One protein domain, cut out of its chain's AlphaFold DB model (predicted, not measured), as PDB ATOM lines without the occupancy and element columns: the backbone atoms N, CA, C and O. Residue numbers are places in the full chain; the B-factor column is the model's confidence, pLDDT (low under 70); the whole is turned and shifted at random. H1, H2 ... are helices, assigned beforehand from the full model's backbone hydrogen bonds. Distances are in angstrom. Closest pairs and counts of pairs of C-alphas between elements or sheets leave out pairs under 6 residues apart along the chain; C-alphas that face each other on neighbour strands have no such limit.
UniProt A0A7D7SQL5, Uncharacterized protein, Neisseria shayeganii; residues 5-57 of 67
ATOM      1  N   TRP A   5      28.291   3.692 -47.298       85.88
ATOM      2  CA  TRP A   5      27.982   4.631 -48.374       85.88
ATOM      3  C   TRP A   5      26.716   4.253 -49.143       85.88
ATOM      4  O   TRP A   5      26.097   5.106 -49.765       85.88
ATOM      5  N   CYS A   6      26.305   2.987 -49.087       89.81
ATOM      6  CA  CYS A   6      25.123   2.481 -49.785       89.81
ATOM      7  C   CYS A   6      23.894   2.356 -48.869       89.81
ATOM      8  O   CYS A   6      22.864   1.814 -49.290       89.81
ATOM      9  N   GLN A   7      23.993   2.804 -47.609       90.25
ATOM     10  CA  GLN A   7      22.885   2.752 -46.653       90.25
ATOM     11  C   GLN A   7      21.729   3.659 -47.081       90.25
ATOM     12  O   GLN A   7      21.924   4.648 -47.777       90.25
ATOM     13  N   LYS A   8      20.502   3.296 -46.684       93.38
ATOM     14  CA  LYS A   8      19.308   4.090 -46.995       93.38
ATOM     15  C   LYS A   8      19.411   5.477 -46.362       93.38
ATOM     16  O   LYS A   8      19.750   5.584 -45.186       93.38
ATOM     17  N   ILE A   9      19.067   6.505 -47.130       93.12
ATOM     18  CA  ILE A   9      19.033   7.899 -46.682       93.12
ATOM     19  C   ILE A   9      17.652   8.458 -46.979       93.12
ATOM     20  O   ILE A   9      17.170   8.351 -48.107       93.12
ATOM     21  N   THR A  10      17.045   9.071 -45.971       94.69
ATOM     22  CA  THR A  10      15.820   9.851 -46.128       94.69
ATOM     23  C   THR A  10      16.200  11.290 -46.463       94.69
ATOM     24  O   THR A  10      16.951  11.928 -45.724       94.69
ATOM     25  N   LEU A  11      15.727  11.775 -47.607       91.62
ATOM     26  CA  LEU A  11      15.900  13.148 -48.069       91.62
ATOM     27  C   LEU A  11      14.922  14.085 -47.343       91.62
ATOM     28  O   LEU A  11      13.962  13.644 -46.713       91.62
ATOM     29  N   SER A  12      15.151  15.395 -47.447       91.00
ATOM     30  CA  SER A  12      14.328  16.425 -46.794       91.00
ATOM     31  C   SER A  12      12.872  16.458 -47.272       91.00
ATOM     32  O   SER A  12      12.008  16.947 -46.558       91.00
ATOM     33  N   ASP A  13      12.596  15.929 -48.461       92.75
ATOM     34  CA  ASP A  13      11.251  15.800 -49.033       92.75
ATOM     35  C   ASP A  13      10.556  14.471 -48.673       92.75
ATOM     36  O   ASP A  13       9.505  14.146 -49.222       92.75
ATOM     37  N   GLY A  14      11.147  13.679 -47.772       93.75
ATOM     38  CA  GLY A  14      10.612  12.394 -47.322       93.75
ATOM     39  C   GLY A  14      10.923  11.210 -48.243       93.75
ATOM     40  O   GLY A  14      10.644  10.066 -47.873       93.75
ATOM     41  N   ARG A  15      11.543  11.421 -49.413       93.69
ATOM     42  CA  ARG A  15      11.953  10.316 -50.295       93.69
ATOM     43  C   ARG A  15      13.117   9.543 -49.684       93.69
ATOM     44  O   ARG A  15      14.019  10.118 -49.085       93.69
ATOM     45  N   THR A  16      13.132   8.225 -49.875       95.56
ATOM     46  CA  THR A  16      14.245   7.366 -49.442       95.56
ATOM     47  C   THR A  16      15.063   6.909 -50.644       95.56
ATOM     48  O   THR A  16      14.516   6.315 -51.571       95.56
ATOM     49  N   VAL A  17      16.377   7.128 -50.607       93.75
ATOM     50  CA  VAL A  17      17.334   6.641 -51.615       93.75
ATOM     51  C   VAL A  17      18.248   5.570 -51.022       93.75
ATOM     52  O   VAL A  17      18.489   5.548 -49.817       93.75
ATOM     53  N   SER A  18      18.749   4.655 -51.852       93.94
ATOM     54  CA  SER A  18      19.612   3.541 -51.435       93.94
ATOM     55  C   SER A  18      20.675   3.224 -52.493       93.94
ATOM     56  O   SER A  18      20.624   3.737 -53.613       93.94
ATOM     57  N   GLY A  19      21.663   2.394 -52.137       92.62
ATOM     58  CA  GLY A  19      22.675   1.924 -53.084       92.62
ATOM     59  C   GLY A  19      23.522   3.063 -53.660       92.62
ATOM     60  O   GLY A  19      23.972   3.944 -52.930       92.62
ATOM     61  N   ALA A  20      23.719   3.059 -54.981       91.31
ATOM     62  CA  ALA A  20      24.526   4.068 -55.671       91.31
ATOM     63  C   ALA A  20      23.959   5.496 -55.540       91.31
ATOM     64  O   ALA A  20      24.721   6.454 -55.440       91.31
ATOM     65  N   ALA A  21      22.631   5.647 -55.476       92.56
ATOM     66  CA  ALA A  21      22.011   6.955 -55.283       92.56
ATOM     67  C   ALA A  21      22.338   7.531 -53.895       92.56
ATOM     68  O   ALA A  21      22.712   8.697 -53.783       92.56
ATOM     69  N   ALA A  22      22.277   6.701 -52.849       94.56
ATOM     70  CA  ALA A  22      22.676   7.106 -51.501       94.56
ATOM     71  C   ALA A  22      24.160   7.499 -51.431       94.56
ATOM     72  O   ALA A  22      24.500   8.516 -50.826       94.56
ATOM     73  N   ARG A  23      25.028   6.757 -52.131       94.44
ATOM     74  CA  ARG A  23      26.456   7.078 -52.238       94.44
ATOM     75  C   ARG A  23      26.681   8.476 -52.812       94.44
ATOM     76  O   ARG A  23      27.425   9.257 -52.226       94.44
ATOM     77  N   ASN A  24      26.017   8.808 -53.917       94.19
ATOM     78  CA  ASN A  24      26.162  10.118 -54.557       94.19
ATOM     79  C   ASN A  24      25.654  11.258 -53.664       94.19
ATOM     80  O   ASN A  24      26.290  12.307 -53.591       94.19
ATOM     81  N   VAL A  25      24.558  11.037 -52.930       94.06
ATOM     82  CA  VAL A  25      24.052  12.007 -51.945       94.06
ATOM     83  C   VAL A  25      25.077  12.251 -50.836       94.06
ATOM     84  O   VAL A  25      25.314  13.400 -50.472       94.06
ATOM     85  N   LEU A  26      25.726  11.203 -50.322       93.31
ATOM     86  CA  LEU A  26      26.764  11.345 -49.295       93.31
ATOM     87  C   LEU A  26      28.008  12.061 -49.819       93.31
ATOM     88  O   LEU A  26      28.497  12.966 -49.146       93.31
ATOM     89  N   ILE A  27      28.477  11.706 -51.021       94.75
ATOM     90  CA  ILE A  27      29.592  12.398 -51.689       94.75
ATOM     91  C   ILE A  27      29.280  13.888 -51.802       94.75
ATOM     92  O   ILE A  27      30.075  14.724 -51.382       94.75
ATOM     93  N   SER A  28      28.098  14.221 -52.319       94.44
ATOM     94  CA  SER A  28      27.668  15.609 -52.465       94.44
ATOM     95  C   SER A  28      27.571  16.321 -51.115       94.44
ATOM     96  O   SER A  28      28.013  17.460 -51.003       94.44
ATOM     97  N   LYS A  29      27.041  15.658 -50.077       92.81
ATOM     98  CA  LYS A  29      26.919  16.221 -48.722       92.81
ATOM     99  C   LYS A  29      28.278  16.511 -48.079       92.81
ATOM    100  O   LYS A  29      28.380  17.444 -47.290       92.81
ATOM    101  N   TYR A  30      29.309  15.739 -48.416       92.94
ATOM    102  CA  TYR A  30      30.680  15.973 -47.954       92.94
ATOM    103  C   TYR A  30      31.407  17.078 -48.749       92.94
ATOM    104  O   TYR A  30      32.541  17.417 -48.432       92.94
ATOM    105  N   GLY A  31      30.764  17.664 -49.766       95.25
ATOM    106  CA  GLY A  31      31.344  18.701 -50.625       95.25
ATOM    107  C   GLY A  31      31.998  18.171 -51.904       95.25
ATOM    108  O   GLY A  31      32.776  18.888 -52.525       95.25
ATOM    109  N   GLY A  32      31.673  16.942 -52.312       96.62
ATOM    110  CA  GLY A  32      32.134  16.340 -53.563       96.62
ATOM    111  C   GLY A  32      33.345  15.421 -53.402       96.62
ATOM    112  O   GLY A  32      33.989  15.372 -52.355       96.62
ATOM    113  N   MET A  33      33.644  14.663 -54.463       95.94
ATOM    114  CA  MET A  33      34.751  13.700 -54.453       95.94
ATOM    115  C   MET A  33      36.108  14.397 -54.316       95.94
ATOM    116  O   MET A  33      36.951  13.926 -53.562       95.94
ATOM    117  N   ASP A  34      36.291  15.548 -54.962       98.00
ATOM    118  CA  ASP A  34      37.552  16.295 -54.908       98.00
ATOM    119  C   ASP A  34      37.904  16.712 -53.480       98.00
ATOM    120  O   ASP A  34      39.042  16.544 -53.046       98.00
ATOM    121  N   LYS A  35      36.912  17.171 -52.704       97.31
ATOM    122  CA  LYS A  35      37.103  17.510 -51.291       97.31
ATOM    123  C   LYS A  35      37.474  16.285 -50.456       97.31
ATOM    124  O   LYS A  35      38.383  16.363 -49.639       97.31
ATOM    125  N   ILE A  36      36.801  15.155 -50.681       96.94
ATOM    126  CA  ILE A  36      37.111  13.893 -49.994       96.94
ATOM    127  C   ILE A  36      38.558  13.477 -50.284       96.94
ATOM    128  O   ILE A  36      39.300  13.158 -49.358       96.94
ATOM    129  N   LEU A  37      38.969  13.502 -51.553       97.81
ATOM    130  CA  LEU A  37      40.323  13.133 -51.964       97.81
ATOM    131  C   LEU A  37      41.372  14.082 -51.382       97.81
ATOM    132  O   LEU A  37      42.392  13.622 -50.874       97.81
ATOM    133  N   HIS A  38      41.104  15.384 -51.410       98.06
ATOM    134  CA  HIS A  38      41.978  16.398 -50.839       98.06
ATOM    135  C   HIS A  38      42.170  16.209 -49.326       98.06
ATOM    136  O   HIS A  38      43.304  16.159 -48.849       98.06
ATOM    137  N   ASP A  39      41.081  16.028 -48.575       97.69
ATOM    138  CA  ASP A  39      41.135  15.851 -47.121       97.69
ATOM    139  C   ASP A  39      41.853  14.534 -46.751       97.69
ATOM    140  O   ASP A  39      42.658  14.495 -45.818       97.69
ATOM    141  N   VAL A  40      41.641  13.458 -47.521       97.69
ATOM    142  CA  VAL A  40      42.379  12.192 -47.355       97.69
ATOM    143  C   VAL A  40      43.871  12.371 -47.641       97.69
ATOM    144  O   VAL A  40      44.693  11.876 -46.871       97.69
ATOM    145  N   ALA A  41      44.233  13.090 -48.705       98.12
ATOM    146  CA  ALA A  41      45.629  13.345 -49.053       98.12
ATOM    147  C   ALA A  41      46.354  14.148 -47.962       98.12
ATOM    148  O   ALA A  41      47.465  13.786 -47.575       98.12
ATOM    149  N   ILE A  42      45.709  15.183 -47.410       98.38
ATOM    150  CA  ILE A  42      46.251  15.963 -46.285       98.38
ATOM    151  C   ILE A  42      46.469  15.077 -45.060       98.38
ATOM    152  O   ILE A  42      47.540  15.125 -44.449       98.38
ATOM    153  N   ASN A  43      45.480  14.257 -44.705       98.12
ATOM    154  CA  ASN A  43      45.581  13.380 -43.542       98.12
ATOM    155  C   ASN A  43      46.720  12.366 -43.703       98.12
ATOM    156  O   ASN A  43      47.527  12.209 -42.790       98.12
ATOM    157  N   ALA A  44      46.835  11.742 -44.878       97.94
ATOM    158  CA  ALA A  44      47.907  10.798 -45.178       97.94
ATOM    159  C   ALA A  44      49.295  11.464 -45.137       97.94
ATOM    160  O   ALA A  44      50.226  10.910 -44.553       97.94
ATOM    161  N   ALA A  45      49.432  12.667 -45.705       97.81
ATOM    162  CA  ALA A  45      50.680  13.428 -45.661       97.81
ATOM    163  C   ALA A  45      51.063  13.822 -44.225       97.81
ATOM    164  O   ALA A  45      52.221  13.686 -43.831       97.81
ATOM    165  N   THR A  46      50.088  14.255 -43.422       97.94
ATOM    166  CA  THR A  46      50.290  14.616 -42.009       97.94
ATOM    167  C   THR A  46      50.701  13.402 -41.180       97.94
ATOM    168  O   THR A  46      51.642  13.476 -40.392       97.94
ATOM    169  N   GLU A  47      50.042  12.260 -41.378       97.06
ATOM    170  CA  GLU A  47      50.390  11.010 -40.703       97.06
ATOM    171  C   GLU A  47      51.809  10.551 -41.067       97.06
ATOM    172  O   GLU A  47      52.575  10.156 -40.187       97.06
ATOM    173  N   ALA A  48      52.187  10.645 -42.345       96.00
ATOM    174  CA  ALA A  48      53.537  10.321 -42.799       96.00
ATOM    175  C   ALA A  48      54.591  11.242 -42.166       96.00
ATOM    176  O   ALA A  48      55.623  10.758 -41.694       96.00
ATOM    177  N   LEU A  49      54.318  12.550 -42.101       95.25
ATOM    178  CA  LEU A  49      55.206  13.523 -41.464       95.25
ATOM    179  C   LEU A  49      55.381  13.234 -39.967       95.25
ATOM    180  O   LEU A  49      56.510  13.225 -39.478       95.25
ATOM    181  N   ASN A  50      54.292  12.948 -39.252       94.31
ATOM    182  CA  ASN A  50      54.338  12.628 -37.823       94.31
ATOM    183  C   ASN A  50      55.177  11.372 -37.558       94.31
ATOM    184  O   ASN A  50      56.073  11.404 -36.715       94.31
ATOM    185  N   LYS A  51      54.962  10.301 -38.333       92.31
ATOM    186  CA  LYS A  51      55.756   9.064 -38.232       92.31
ATOM    187  C   LYS A  51      57.240   9.305 -38.505       92.31
ATOM    188  O   LYS A  51      58.087   8.749 -37.814       92.31
ATOM    189  N   ALA A  52      57.573  10.146 -39.484       90.56
ATOM    190  CA  ALA A  52      58.962  10.521 -39.746       90.56
ATOM    191  C   ALA A  52      59.573  11.318 -38.577       90.56
ATOM    192  O   ALA A  52      60.723  11.090 -38.207       90.56
ATOM    193  N   GLY A  53      58.799  12.216 -37.960       88.81
ATOM    194  CA  GLY A  53      59.219  12.989 -36.791       88.81
ATOM    195  C   GLY A  53      59.508  12.129 -35.556       88.81
ATOM    196  O   GLY A  53      60.491  12.383 -34.859       88.81
ATOM    197  N   GLU A  54      58.711  11.086 -35.311       86.62
ATOM    198  CA  GLU A  54      58.930  10.122 -34.219       86.62
ATOM    199  C   GLU A  54      60.254   9.356 -34.364       86.62
ATOM    200  O   GLU A  54      60.910   9.061 -33.365       86.62
ATOM    201  N   ILE A  55      60.684   9.073 -35.598       81.12
ATOM    202  CA  ILE A  55      61.978   8.426 -35.872       81.12
ATOM    203  C   ILE A  55      63.141   9.363 -35.525       81.12
ATOM    204  O   ILE A  55      64.161   8.917 -35.002       81.12
ATOM    205  N   LEU A  56      62.997  10.660 -35.816       78.69
ATOM    206  CA  LEU A  56      64.042  11.659 -35.572       78.69
ATOM    207  C   LEU A  56      64.152  12.056 -34.093       78.69
ATOM    208  O   LEU A  56      65.245  12.375 -33.633       78.69
ATOM    209  N   ASN A  57      63.044  12.016 -33.349       69.38
ATOM    210  CA  ASN A  57      62.991  12.328 -31.921       69.38
ATOM    211  C   ASN A  57      62.441  11.130 -31.137       69.38
ATOM    212  O   ASN A  57      61.288  11.169 -30.692       69.38
TER     213      ASN A  57
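This is residues 5 to 57 of the 67 residues of an uncharacterized protein of Neisseria shayeganii (UniProt A0A7D7SQL5). A small head, made of a looped first stretch (residues 5 to 18) and the short helix H1, is followed by one long helix, H2, whose residues 37 to 56 stick out from it as a single arm along the longest axis. H1 and H2 meet at a corner near residues 27 and 33. The printed part has 53 residues with two named helices, H1 then H2, and no named strand; the class is all helix. The whole is extended, with a radius of gyration of the C-alphas of 17.1 A and spans of 54 by 17 by 17 A.

Start at C-alpha 5, at (27.982, 4.631, -48.374); from there residues 5 to 18 run with no named element. Within them, residues 9 to 10 pair with residues 16 to 17, antiparallel, in stretches too short to be named. Find C-alpha 19 at (22.675, 1.924, -53.084), where H1 begins; it holds residues 19 to 29 and measures 15.5 A from first to last C-alpha. H2, residues 33 to 56, measures 34.9 A and ends at C-alpha 56, at (64.042, 11.659, -35.572).

Look at Ile 27 and Met 33: their C-alphas, the closest of H1 and H2, are 6.0 A apart. The two helices are close but not clearly touching, with 2 pairs of C-alphas within 8 A. Their lines stand at 72 degrees, only just about perpendicular. In H1 and H2 every backbone O i to N i+4 pair is within hydrogen-bond range.

The C-alphas of Gly 14 and Leu 56, the two farthest apart, are 54.7 A apart. Residues 37 to 57, of which 37 to 56 belong to H2, stand free; the body without them spans 28 by 17 by 9 A. The link from H1 to H2 is tight, with 3 residues, and the printed part has no cut. The mean pLDDT of the printed part is 93.3, and residue 57 is under 70.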